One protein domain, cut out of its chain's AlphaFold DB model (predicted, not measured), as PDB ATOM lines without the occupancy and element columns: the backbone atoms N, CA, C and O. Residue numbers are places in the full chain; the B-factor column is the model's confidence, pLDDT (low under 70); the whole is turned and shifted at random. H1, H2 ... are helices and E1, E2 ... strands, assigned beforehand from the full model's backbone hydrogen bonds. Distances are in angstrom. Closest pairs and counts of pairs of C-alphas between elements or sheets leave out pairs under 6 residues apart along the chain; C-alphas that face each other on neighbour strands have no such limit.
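Overview. This is residues 2 to 66 of the 81 residues of an uncharacterized protein of Angiostrongylus cantonensis (UniProt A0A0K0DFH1). The model is a long, slender shape with two unlike ends: a two-stranded hairpin, E1 and E2, makes an arm at one end, and at the other end the two parallel strands E3 and E4 lie side by side with H2 packed over one face of them. H1 sits between these ends along the length and meets H2, at a steep angle to it. The printed part has 65 residues with two named helices and four named strands, in the order H1, E1, E2, E3, H2, E4, in two sheets, E1 - E2 antiparallel and E3 - E4 parallel. The class is mixed, helices and strands; the whole is loose, with a radius of gyration of the C-alphas of 15.2 A, and spans 52 by 19 by 18 A.

Along the chain. E1 is residues 14 to 20, 18.7 A from first to last C-alpha, and E2 is residues 26 to 32, 18.6 A. E3 is residues 37 to 42, 16.0 A, and E4 is residues 60 to 65, 16.7 A, ending at C-alpha 65 at (-15.619, -39.124, -31.621). H2 is residues 46 to 55, 14.9 A. H1 is residues 2 to 10, 12.6 A, beginning at C-alpha 2 at (-29.619, -24.633, -20.508).

Arrangement. E1 and E2 form a hairpin, antiparallel, with 148 degrees between their directions; N 17 and O 29 are within hydrogen-bond range at 2.9 A, and N 29 and O 17 at 2.8 A. E2 and E3 are apart. E3 and E4 are parallel at 27 degrees, with N 40 and O 62 within hydrogen-bond range at 2.8 A and N 62 and O 38 at 2.9 A. E3, H2 and E4 form a strand-helix-strand unit, two parallel neighbour strands with a helix between them in the chain, and its crossover is right-handed. The closest C-alphas of H2 and E3 are those of Glu 49 and Ser 40, 6.5 A apart; those of H2 and E4 are Glu 49 and Ile 61, 7.5 A. H1 and H2 touch, closest at the C-alphas of Arg 2 and Ala 51, 5.9 A, and run the same way at a steep tilt of 67 degrees. H1 is apart from E2, E3 and E4. In H1 every O i to N i+4 pair is within hydrogen-bond range; in H2, 5 of 6 are.

Size, cuts and confidence. The outline is a rod, and the two C-alphas farthest apart, those of His 24 and Ile 66, are 52.6 A apart. The printed part, residues 2 to 66, has no cut. The five links between successive elements are tight. The mean pLDDT of the printed part is 82.5, and no printed residue is under 70.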
ATOM      1  N   ARG A   2     -28.199 -24.421 -20.164       77.75
ATOM      2  CA  ARG A   2     -29.619 -24.633 -20.508       77.75
ATOM      3  C   ARG A   2     -30.198 -23.586 -21.474       77.75
ATOM      4  O   ARG A   2     -30.868 -23.966 -22.421       77.75
ATOM      5  N   LEU A   3     -29.854 -22.308 -21.297       88.19
ATOM      6  CA  LEU A   3     -30.311 -21.216 -22.174       88.19
ATOM      7  C   LEU A   3     -29.921 -21.432 -23.643       88.19
ATOM      8  O   LEU A   3     -30.727 -21.235 -24.539       88.19
ATOM      9  N   VAL A   4     -28.695 -21.905 -23.890       88.69
ATOM     10  CA  VAL A   4     -28.199 -22.188 -25.247       88.69
ATOM     11  C   VAL A   4     -29.024 -23.287 -25.921       88.69
ATOM     12  O   VAL A   4     -29.257 -23.245 -27.123       88.69
ATOM     13  N   ILE A   5     -29.480 -24.272 -25.145       85.12
ATOM     14  CA  ILE A   5     -30.312 -25.366 -25.646       85.12
ATOM     15  C   ILE A   5     -31.735 -24.890 -25.920       85.12
ATOM     16  O   ILE A   5     -32.290 -25.251 -26.951       85.12
ATOM     17  N   GLU A   6     -32.315 -24.078 -25.039       86.12
ATOM     18  CA  GLU A   6     -33.649 -23.502 -25.253       86.12
ATOM     19  C   GLU A   6     -33.674 -22.621 -26.514       86.12
ATOM     20  O   GLU A   6     -34.554 -22.789 -27.359       86.12
ATOM     21  N   GLU A   7     -32.645 -21.795 -26.723       88.00
ATOM     22  CA  GLU A   7     -32.484 -21.022 -27.961       88.00
ATOM     23  C   GLU A   7     -32.293 -21.914 -29.199       88.00
ATOM     24  O   GLU A   7     -32.879 -21.654 -30.250       88.00
ATOM     25  N   ALA A   8     -31.523 -23.003 -29.092       85.81
ATOM     26  CA  ALA A   8     -31.350 -23.953 -30.193       85.81
ATOM     27  C   ALA A   8     -32.655 -24.695 -30.542       85.81
ATOM     28  O   ALA A   8     -32.946 -24.904 -31.721       85.81
ATOM     29  N   LEU A   9     -33.462 -25.058 -29.539       83.94
ATOM     30  CA  LEU A   9     -34.784 -25.668 -29.724       83.94
ATOM     31  C   LEU A   9     -35.763 -24.719 -30.419       83.94
ATOM     32  O   LEU A   9     -36.565 -25.175 -31.230       83.94
ATOM     33  N   ASN A  10     -35.658 -23.413 -30.176       85.50
ATOM     34  CA  ASN A  10     -36.488 -22.410 -30.843       85.50
ATOM     35  C   ASN A  10     -36.156 -22.242 -32.342       85.50
ATOM     36  O   ASN A  10     -36.966 -21.744 -33.117       85.50
ATOM     37  N   LYS A  11     -34.962 -22.663 -32.778       86.38
ATOM     38  CA  LYS A  11     -34.580 -22.681 -34.203       86.38
ATOM     39  C   LYS A  11     -35.066 -23.926 -34.949       86.38
ATOM     40  O   LYS A  11     -34.979 -23.963 -36.174       86.38
ATOM     41  N   LEU A  12     -35.530 -24.952 -34.237       83.81
ATOM     42  CA  LEU A  12     -36.045 -26.178 -34.843       83.81
ATOM     43  C   LEU A  12     -37.489 -25.977 -35.330       83.81
ATOM     44  O   LEU A  12     -38.221 -25.171 -34.759       83.81
ATOM     45  N   PRO A  13     -37.926 -26.715 -36.364       83.94
ATOM     46  CA  PRO A  13     -39.290 -26.616 -36.861       83.94
ATOM     47  C   PRO A  13     -40.289 -27.078 -35.790       83.94
ATOM     48  O   PRO A  13     -40.218 -28.204 -35.284       83.94
ATOM     49  N   TYR A  14     -41.231 -26.200 -35.460       86.56
ATOM     50  CA  TYR A  14     -42.365 -26.470 -34.583       86.56
ATOM     51  C   TYR A  14     -43.671 -26.182 -35.324       86.56
ATOM     52  O   TYR A  14     -43.712 -25.380 -36.257       86.56
ATOM     53  N   THR A  15     -44.743 -26.835 -34.890       85.31
ATOM     54  CA  THR A  15     -46.086 -26.648 -35.440       85.31
ATOM     55  C   THR A  15     -46.984 -26.053 -34.367       85.31
ATOM     56  O   THR A  15     -46.957 -26.486 -33.215       85.31
ATOM     57  N   GLU A  16     -47.787 -25.059 -34.724       86.44
ATOM     58  CA  GLU A  16     -48.790 -24.497 -33.821       86.44
ATOM     59  C   GLU A  16     -49.923 -25.511 -33.619       86.44
ATOM     60  O   GLU A  16     -50.508 -26.013 -34.580       86.44
ATOM     61  N   LEU A  17     -50.232 -25.830 -32.364       85.50
ATOM     62  CA  LEU A  17     -51.274 -26.784 -31.998       85.50
ATOM     63  C   LEU A  17     -52.227 -26.113 -31.014       85.50
ATOM     64  O   LEU A  17     -51.828 -25.700 -29.926       85.50
ATOM     65  N   THR A  18     -53.506 -26.048 -31.371       88.81
ATOM     66  CA  THR A  18     -54.540 -25.617 -30.429       88.81
ATOM     67  C   THR A  18     -55.021 -26.830 -29.645       88.81
ATOM     68  O   THR A  18     -55.533 -27.779 -30.235       88.81
ATOM     69  N   VAL A  19     -54.838 -26.819 -28.326       88.38
ATOM     70  CA  VAL A  19     -55.322 -27.879 -27.432       88.38
ATOM     71  C   VAL A  19     -56.552 -27.404 -26.673       88.38
ATOM     72  O   VAL A  19     -56.615 -26.265 -26.207       88.38
ATOM     73  N   THR A  20     -57.542 -28.280 -26.538       90.44
ATOM     74  CA  THR A  20     -58.718 -28.023 -25.704       90.44
ATOM     75  C   THR A  20     -58.393 -28.431 -24.274       90.44
ATOM     76  O   THR A  20     -58.125 -29.602 -24.002       90.44
ATOM     77  N   THR A  21     -58.380 -27.468 -23.354       86.06
ATOM     78  CA  THR A  21     -58.195 -27.758 -21.930       86.06
ATOM     79  C   THR A  21     -59.423 -28.491 -21.378       86.06
ATOM     80  O   THR A  21     -60.525 -28.345 -21.920       86.06
ATOM     81  N   PRO A  22     -59.288 -29.250 -20.275       83.75
ATOM     82  CA  PRO A  22     -60.438 -29.876 -19.612       83.75
ATOM     83  C   PRO A  22     -61.494 -28.856 -19.146       83.75
ATOM     84  O   PRO A  22     -62.645 -29.217 -18.943       83.75
ATOM     85  N   THR A  23     -61.128 -27.574 -19.043       87.56
ATOM     86  CA  THR A  23     -62.023 -26.442 -18.758       87.56
ATOM     87  C   THR A  23     -62.785 -25.934 -19.995       87.56
ATOM     88  O   THR A  23     -63.423 -24.890 -19.931       87.56
ATOM     89  N   HIS A  24     -62.719 -26.638 -21.132       81.88
ATOM     90  CA  HIS A  24     -63.382 -26.263 -22.389       81.88
ATOM     91  C   HIS A  24     -62.895 -24.940 -23.012       81.88
ATOM     92  O   HIS A  24     -63.588 -24.320 -23.818       81.88
ATOM     93  N   CYS A  25     -61.664 -24.525 -22.703       84.25
ATOM     94  CA  CYS A  25     -61.026 -23.379 -23.344       84.25
ATOM     95  C   CYS A  25     -60.003 -23.846 -24.385       84.25
ATOM     96  O   CYS A  25     -59.270 -24.813 -24.172       84.25
ATOM     97  N   GLN A  26     -59.932 -23.143 -25.513       89.50
ATOM     98  CA  GLN A  26     -58.912 -23.396 -26.528       89.50
ATOM     99  C   GLN A  26     -57.619 -22.671 -26.157       89.50
ATOM    100  O   GLN A  26     -57.604 -21.447 -26.031       89.50
ATOM    101  N   TYR A  27     -56.533 -23.423 -26.000       89.56
ATOM    102  CA  TYR A  27     -55.204 -22.886 -25.745       89.56
ATOM    103  C   TYR A  27     -54.319 -23.092 -26.974       89.56
ATOM    104  O   TYR A  27     -54.090 -24.224 -27.400       89.56
ATOM    105  N   LYS A  28     -53.818 -21.992 -27.546       87.06
ATOM    106  CA  LYS A  28     -52.830 -22.038 -28.627       87.06
ATOM    107  C   LYS A  28     -51.461 -22.349 -28.034       87.06
ATOM    108  O   LYS A  28     -50.866 -21.502 -27.374       87.06
ATOM    109  N   GLY A  29     -50.990 -23.566 -28.263       87.62
ATOM    110  CA  GLY A  29     -49.657 -24.013 -27.897       87.62
ATOM    111  C   GLY A  29     -48.779 -24.264 -29.119       87.62
ATOM    112  O   GLY A  29     -49.193 -24.123 -30.271       87.62
ATOM    113  N   ILE A  30     -47.552 -24.686 -28.840       86.81
ATOM    114  CA  ILE A  30     -46.600 -25.167 -29.840       86.81
ATOM    115  C   ILE A  30     -46.342 -26.654 -29.614       86.81
ATOM    116  O   ILE A  30     -46.277 -27.130 -28.478       86.81
ATOM    117  N   GLN A  31     -46.186 -27.392 -30.702       83.31
ATOM    118  CA  GLN A  31     -45.819 -28.795 -30.694       83.31
ATOM    119  C   GLN A  31     -44.528 -28.977 -31.489       83.31
ATOM    120  O   GLN A  31     -44.447 -28.647 -32.669       83.31
ATOM    121  N   PHE A  32     -43.510 -29.537 -30.839       79.88
ATOM    122  CA  PHE A  32     -42.281 -29.930 -31.518       79.88
ATOM    123  C   PHE A  32     -42.530 -31.158 -32.395       79.88
ATOM    124  O   PHE A  32     -43.197 -32.111 -31.975       79.88
ATOM    125  N   MET A  33     -41.969 -31.147 -33.605       77.62
ATOM    126  CA  MET A  33     -42.031 -32.296 -34.501       77.62
ATOM    127  C   MET A  33     -41.303 -33.497 -33.876       77.62
ATOM    128  O   MET A  33     -40.270 -33.360 -33.219       77.62
ATOM    129  N   ARG A  34     -41.854 -34.702 -34.054       72.31
ATOM    130  CA  ARG A  34     -41.185 -35.936 -33.623       72.31
ATOM    131  C   ARG A  34     -40.099 -36.296 -34.634       72.31
ATOM    132  O   ARG A  34     -40.350 -36.264 -35.832       72.31
ATOM    133  N   GLY A  35     -38.928 -36.705 -34.148       74.12
ATOM    134  CA  GLY A  35     -37.831 -37.189 -34.998       74.12
ATOM    135  C   GLY A  35     -36.491 -36.491 -34.785       74.12
ATOM    136  O   GLY A  35     -35.501 -36.918 -35.372       74.12
ATOM    137  N   ASN A  36     -36.433 -35.471 -33.931       78.31
ATOM    138  CA  ASN A  36     -35.199 -34.741 -33.664       78.31
ATOM    139  C   ASN A  36     -34.166 -35.666 -33.000       78.31
ATOM    140  O   ASN A  36     -34.463 -36.364 -32.025       78.31
ATOM    141  N   CYS A  37     -32.948 -35.650 -33.532       79.50
ATOM    142  CA  CYS A  37     -31.803 -36.365 -32.984       79.50
ATOM    143  C   CYS A  37     -30.741 -35.342 -32.577       79.50
ATOM    144  O   CYS A  37     -30.457 -34.407 -33.325       79.50
ATOM    145  N   GLY A  38     -30.160 -35.517 -31.395       81.38
ATOM    146  CA  GLY A  38     -28.971 -34.783 -30.976       81.38
ATOM    147  C   GLY A  38     -27.714 -35.540 -31.389       81.38
ATOM    148  O   GLY A  38     -27.674 -36.764 -31.304       81.38
ATOM    149  N   VAL A  39     -26.672 -34.825 -31.803       83.12
ATOM    150  CA  VAL A  39     -25.333 -35.401 -31.982       83.12
ATOM    151  C   VAL A  39     -24.393 -34.711 -31.006       83.12
ATOM    152  O   VAL A  39     -24.338 -33.484 -30.957       83.12
ATOM    153  N   SER A  40     -23.678 -35.499 -30.211       80.50
ATOM    154  CA  SER A  40     -22.716 -35.028 -29.219       80.50
ATOM    155  C   SER A  40     -21.298 -35.401 -29.642       80.50
ATOM    156  O   SER A  40     -21.028 -36.554 -29.976       80.50
ATOM    157  N   LEU A  41     -20.386 -34.428 -29.632       80.75
ATOM    158  CA  LEU A  41     -18.982 -34.612 -30.004       80.75
ATOM    159  C   LEU A  41     -18.123 -34.890 -28.764       80.75
ATOM    160  O   LEU A  41     -17.901 -33.999 -27.947       80.75
ATOM    161  N   CYS A  42     -17.604 -36.105 -28.615       77.88
ATOM    162  CA  CYS A  42     -16.726 -36.454 -27.495       77.88
ATOM    163  C   CYS A  42     -15.336 -35.803 -27.636       77.88
ATOM    164  O   CYS A  42     -14.789 -35.725 -28.732       77.88
ATOM    165  N   ARG A  43     -14.681 -35.366 -26.549       72.50
ATOM    166  CA  ARG A  43     -15.055 -35.470 -25.115       72.50
ATOM    167  C   ARG A  43     -15.814 -34.245 -24.575       72.50
ATOM    168  O   ARG A  43     -16.405 -34.322 -23.507       72.50
ATOM    169  N   SER A  44     -15.812 -33.127 -25.303       78.50
ATOM    170  CA  SER A  44     -16.343 -31.835 -24.830       78.50
ATOM    171  C   SER A  44     -17.871 -31.711 -24.905       78.50
ATOM    172  O   SER A  44     -18.458 -30.886 -24.209       78.50
ATOM    173  N   GLY A  45     -18.525 -32.525 -25.732       77.12
ATOM    174  CA  GLY A  45     -19.971 -32.516 -25.960       77.12
ATOM    175  C   GLY A  45     -20.803 -33.181 -24.860       77.12
ATOM    176  O   GLY A  45     -22.012 -32.956 -24.808       77.12
ATOM    177  N   GLU A  46     -20.198 -33.941 -23.936       78.81
ATOM    178  CA  GLU A  46     -20.944 -34.618 -22.856       78.81
ATOM    179  C   GLU A  46     -21.713 -33.636 -21.956       78.81
ATOM    180  O   GLU A  46     -22.826 -33.927 -21.520       78.81
ATOM    181  N   ALA A  47     -21.182 -32.427 -21.739       83.69
ATOM    182  CA  ALA A  47     -21.873 -31.399 -20.959       83.69
ATOM    183  C   ALA A  47     -23.184 -30.932 -21.621       83.69
ATOM    184  O   ALA A  47     -24.143 -30.569 -20.933       83.69
ATOM    185  N   MET A  48     -23.241 -30.946 -22.956       84.88
ATOM    186  CA  MET A  48     -24.430 -30.547 -23.711       84.88
ATOM    187  C   MET A  48     -25.477 -31.665 -23.751       84.88
ATOM    188  O   MET A  48     -26.672 -31.385 -23.677       84.88
ATOM    189  N   GLU A  49     -25.038 -32.927 -23.773       82.75
ATOM    190  CA  GLU A  49     -25.913 -34.099 -23.643       82.75
ATOM    191  C   GLU A  49     -26.687 -34.085 -22.322       82.75
ATOM    192  O   GLU A  49     -27.907 -34.266 -22.319       82.75
ATOM    193  N   PHE A  50     -26.001 -33.813 -21.208       84.19
ATOM    194  CA  PHE A  50     -26.643 -33.758 -19.896       84.19
ATOM    195  C   PHE A  50     -27.762 -32.710 -19.852       84.19
ATOM    196  O   PHE A  50     -28.879 -32.999 -19.424       84.19
ATOM    197  N   ALA A  51     -27.489 -31.507 -20.357       86.62
ATOM    198  CA  ALA A  51     -28.467 -30.427 -20.355       86.62
ATOM    199  C   ALA A  51     -29.639 -30.686 -21.328       86.62
ATOM    200  O   ALA A  51     -30.784 -30.384 -20.991       86.62
ATOM    201  N   LEU A  52     -29.400 -31.324 -22.482       83.88
ATOM    202  CA  LEU A  52     -30.471 -31.748 -23.397       83.88
ATOM    203  C   LEU A  52     -31.394 -32.783 -22.749       83.88
ATOM    204  O   LEU A  52     -32.614 -32.708 -22.904       83.88
ATOM    205  N   ARG A  53     -30.835 -33.724 -21.983       84.00
ATOM    206  CA  ARG A  53     -31.599 -34.789 -21.319       84.00
ATOM    207  C   ARG A  53     -32.476 -34.273 -20.173       84.00
ATOM    208  O   ARG A  53     -33.494 -34.893 -19.872       84.00
ATOM    209  N   GLN A  54     -32.122 -33.131 -19.577       85.75
ATOM    210  CA  GLN A  54     -32.958 -32.435 -18.590       85.75
ATOM    211  C   GLN A  54     -34.176 -31.744 -19.223       85.75
ATOM    212  O   GLN A  54     -35.233 -31.700 -18.599       85.75
ATOM    213  N   CYS A  55     -34.050 -31.232 -20.451       80.62
ATOM    214  CA  CYS A  55     -35.148 -30.574 -21.169       80.62
ATOM    215  C   CYS A  55     -36.030 -31.570 -21.940       80.62
ATOM    216  O   CYS A  55     -37.254 -31.446 -21.946       80.62
ATOM    217  N   CYS A  56     -35.427 -32.574 -22.581       77.62
ATOM    218  CA  CYS A  56     -36.108 -33.509 -23.472       77.62
ATOM    219  C   CYS A  56     -35.778 -34.960 -23.093       77.62
ATOM    220  O   CYS A  56     -34.778 -35.529 -23.529       77.62
ATOM    221  N   ARG A  57     -36.665 -35.605 -22.321       74.00
ATOM    222  CA  ARG A  57     -36.454 -36.971 -21.794       74.00
ATOM    223  C   ARG A  57     -36.458 -38.078 -22.863       74.00
ATOM    224  O   ARG A  57     -36.049 -39.195 -22.574       74.00
ATOM    225  N   SER A  58     -36.915 -37.775 -24.079       75.44
ATOM    226  CA  SER A  58     -37.143 -38.752 -25.155       75.44
ATOM    227  C   SER A  58     -36.299 -38.505 -26.416       75.44
ATOM    228  O   SER A  58     -36.585 -39.096 -27.459       75.44
ATOM    229  N   ILE A  59     -35.291 -37.626 -26.368       78.75
ATOM    230  CA  ILE A  59     -34.480 -37.333 -27.557       78.75
ATOM    231  C   ILE A  59     -33.420 -38.422 -27.780       78.75
ATOM    232  O   ILE A  59     -32.771 -38.873 -26.835       78.75
ATOM    233  N   ARG A  60     -33.249 -38.863 -29.033       78.38
ATOM    234  CA  ARG A  60     -32.174 -39.794 -29.412       78.38
ATOM    235  C   ARG A  60     -30.872 -39.010 -29.528       78.38
ATOM    236  O   ARG A  60     -30.851 -37.993 -30.217       78.38
ATOM    237  N   ILE A  61     -29.817 -39.462 -28.856       83.31
ATOM    238  CA  ILE A  61     -28.511 -38.794 -28.855       83.31
ATOM    239  C   ILE A  61     -27.475 -39.760 -29.418       83.31
ATOM    240  O   ILE A  61     -27.323 -40.862 -28.901       83.31
ATOM    241  N   CYS A  62     -26.777 -39.349 -30.473       77.12
ATOM    242  CA  CYS A  62     -25.648 -40.083 -31.033       77.12
ATOM    243  C   CYS A  62     -24.339 -39.462 -30.540       77.12
ATOM    244  O   CYS A  62     -24.188 -38.240 -30.570       77.12
ATOM    245  N   LYS A  63     -23.377 -40.289 -30.125       76.44
ATOM    246  CA  LYS A  63     -22.024 -39.838 -29.775       76.44
ATOM    247  C   LYS A  63     -21.102 -39.997 -30.980       76.44
ATOM    248  O   LYS A  63     -21.046 -41.061 -31.586       76.44
ATOM    249  N   MET A  64     -20.379 -38.936 -31.316       78.75
ATOM    250  CA  MET A  64     -19.374 -38.914 -32.372       78.75
ATOM    251  C   MET A  64     -18.018 -38.564 -31.759       78.75
ATOM    252  O   MET A  64     -17.894 -37.598 -31.009       78.75
ATOM    253  N   LEU A  65     -16.992 -39.353 -32.068       77.19
ATOM    254  CA  LEU A  65     -15.619 -39.124 -31.621       77.19
ATOM    255  C   LEU A  65     -14.773 -38.696 -32.825       77.19
ATOM    256  O   LEU A  65     -14.760 -39.390 -33.837       77.19
ATOM    257  N   ILE A  66     -14.059 -37.573 -32.718       73.06
ATOM    258  CA  ILE A  66     -13.159 -37.087 -33.775       73.06
ATOM    259  C   ILE A  66     -11.710 -37.175 -33.276       73.06
ATOM    260  O   ILE A  66     -11.351 -36.538 -32.288       73.06
TER     261      ILE A  66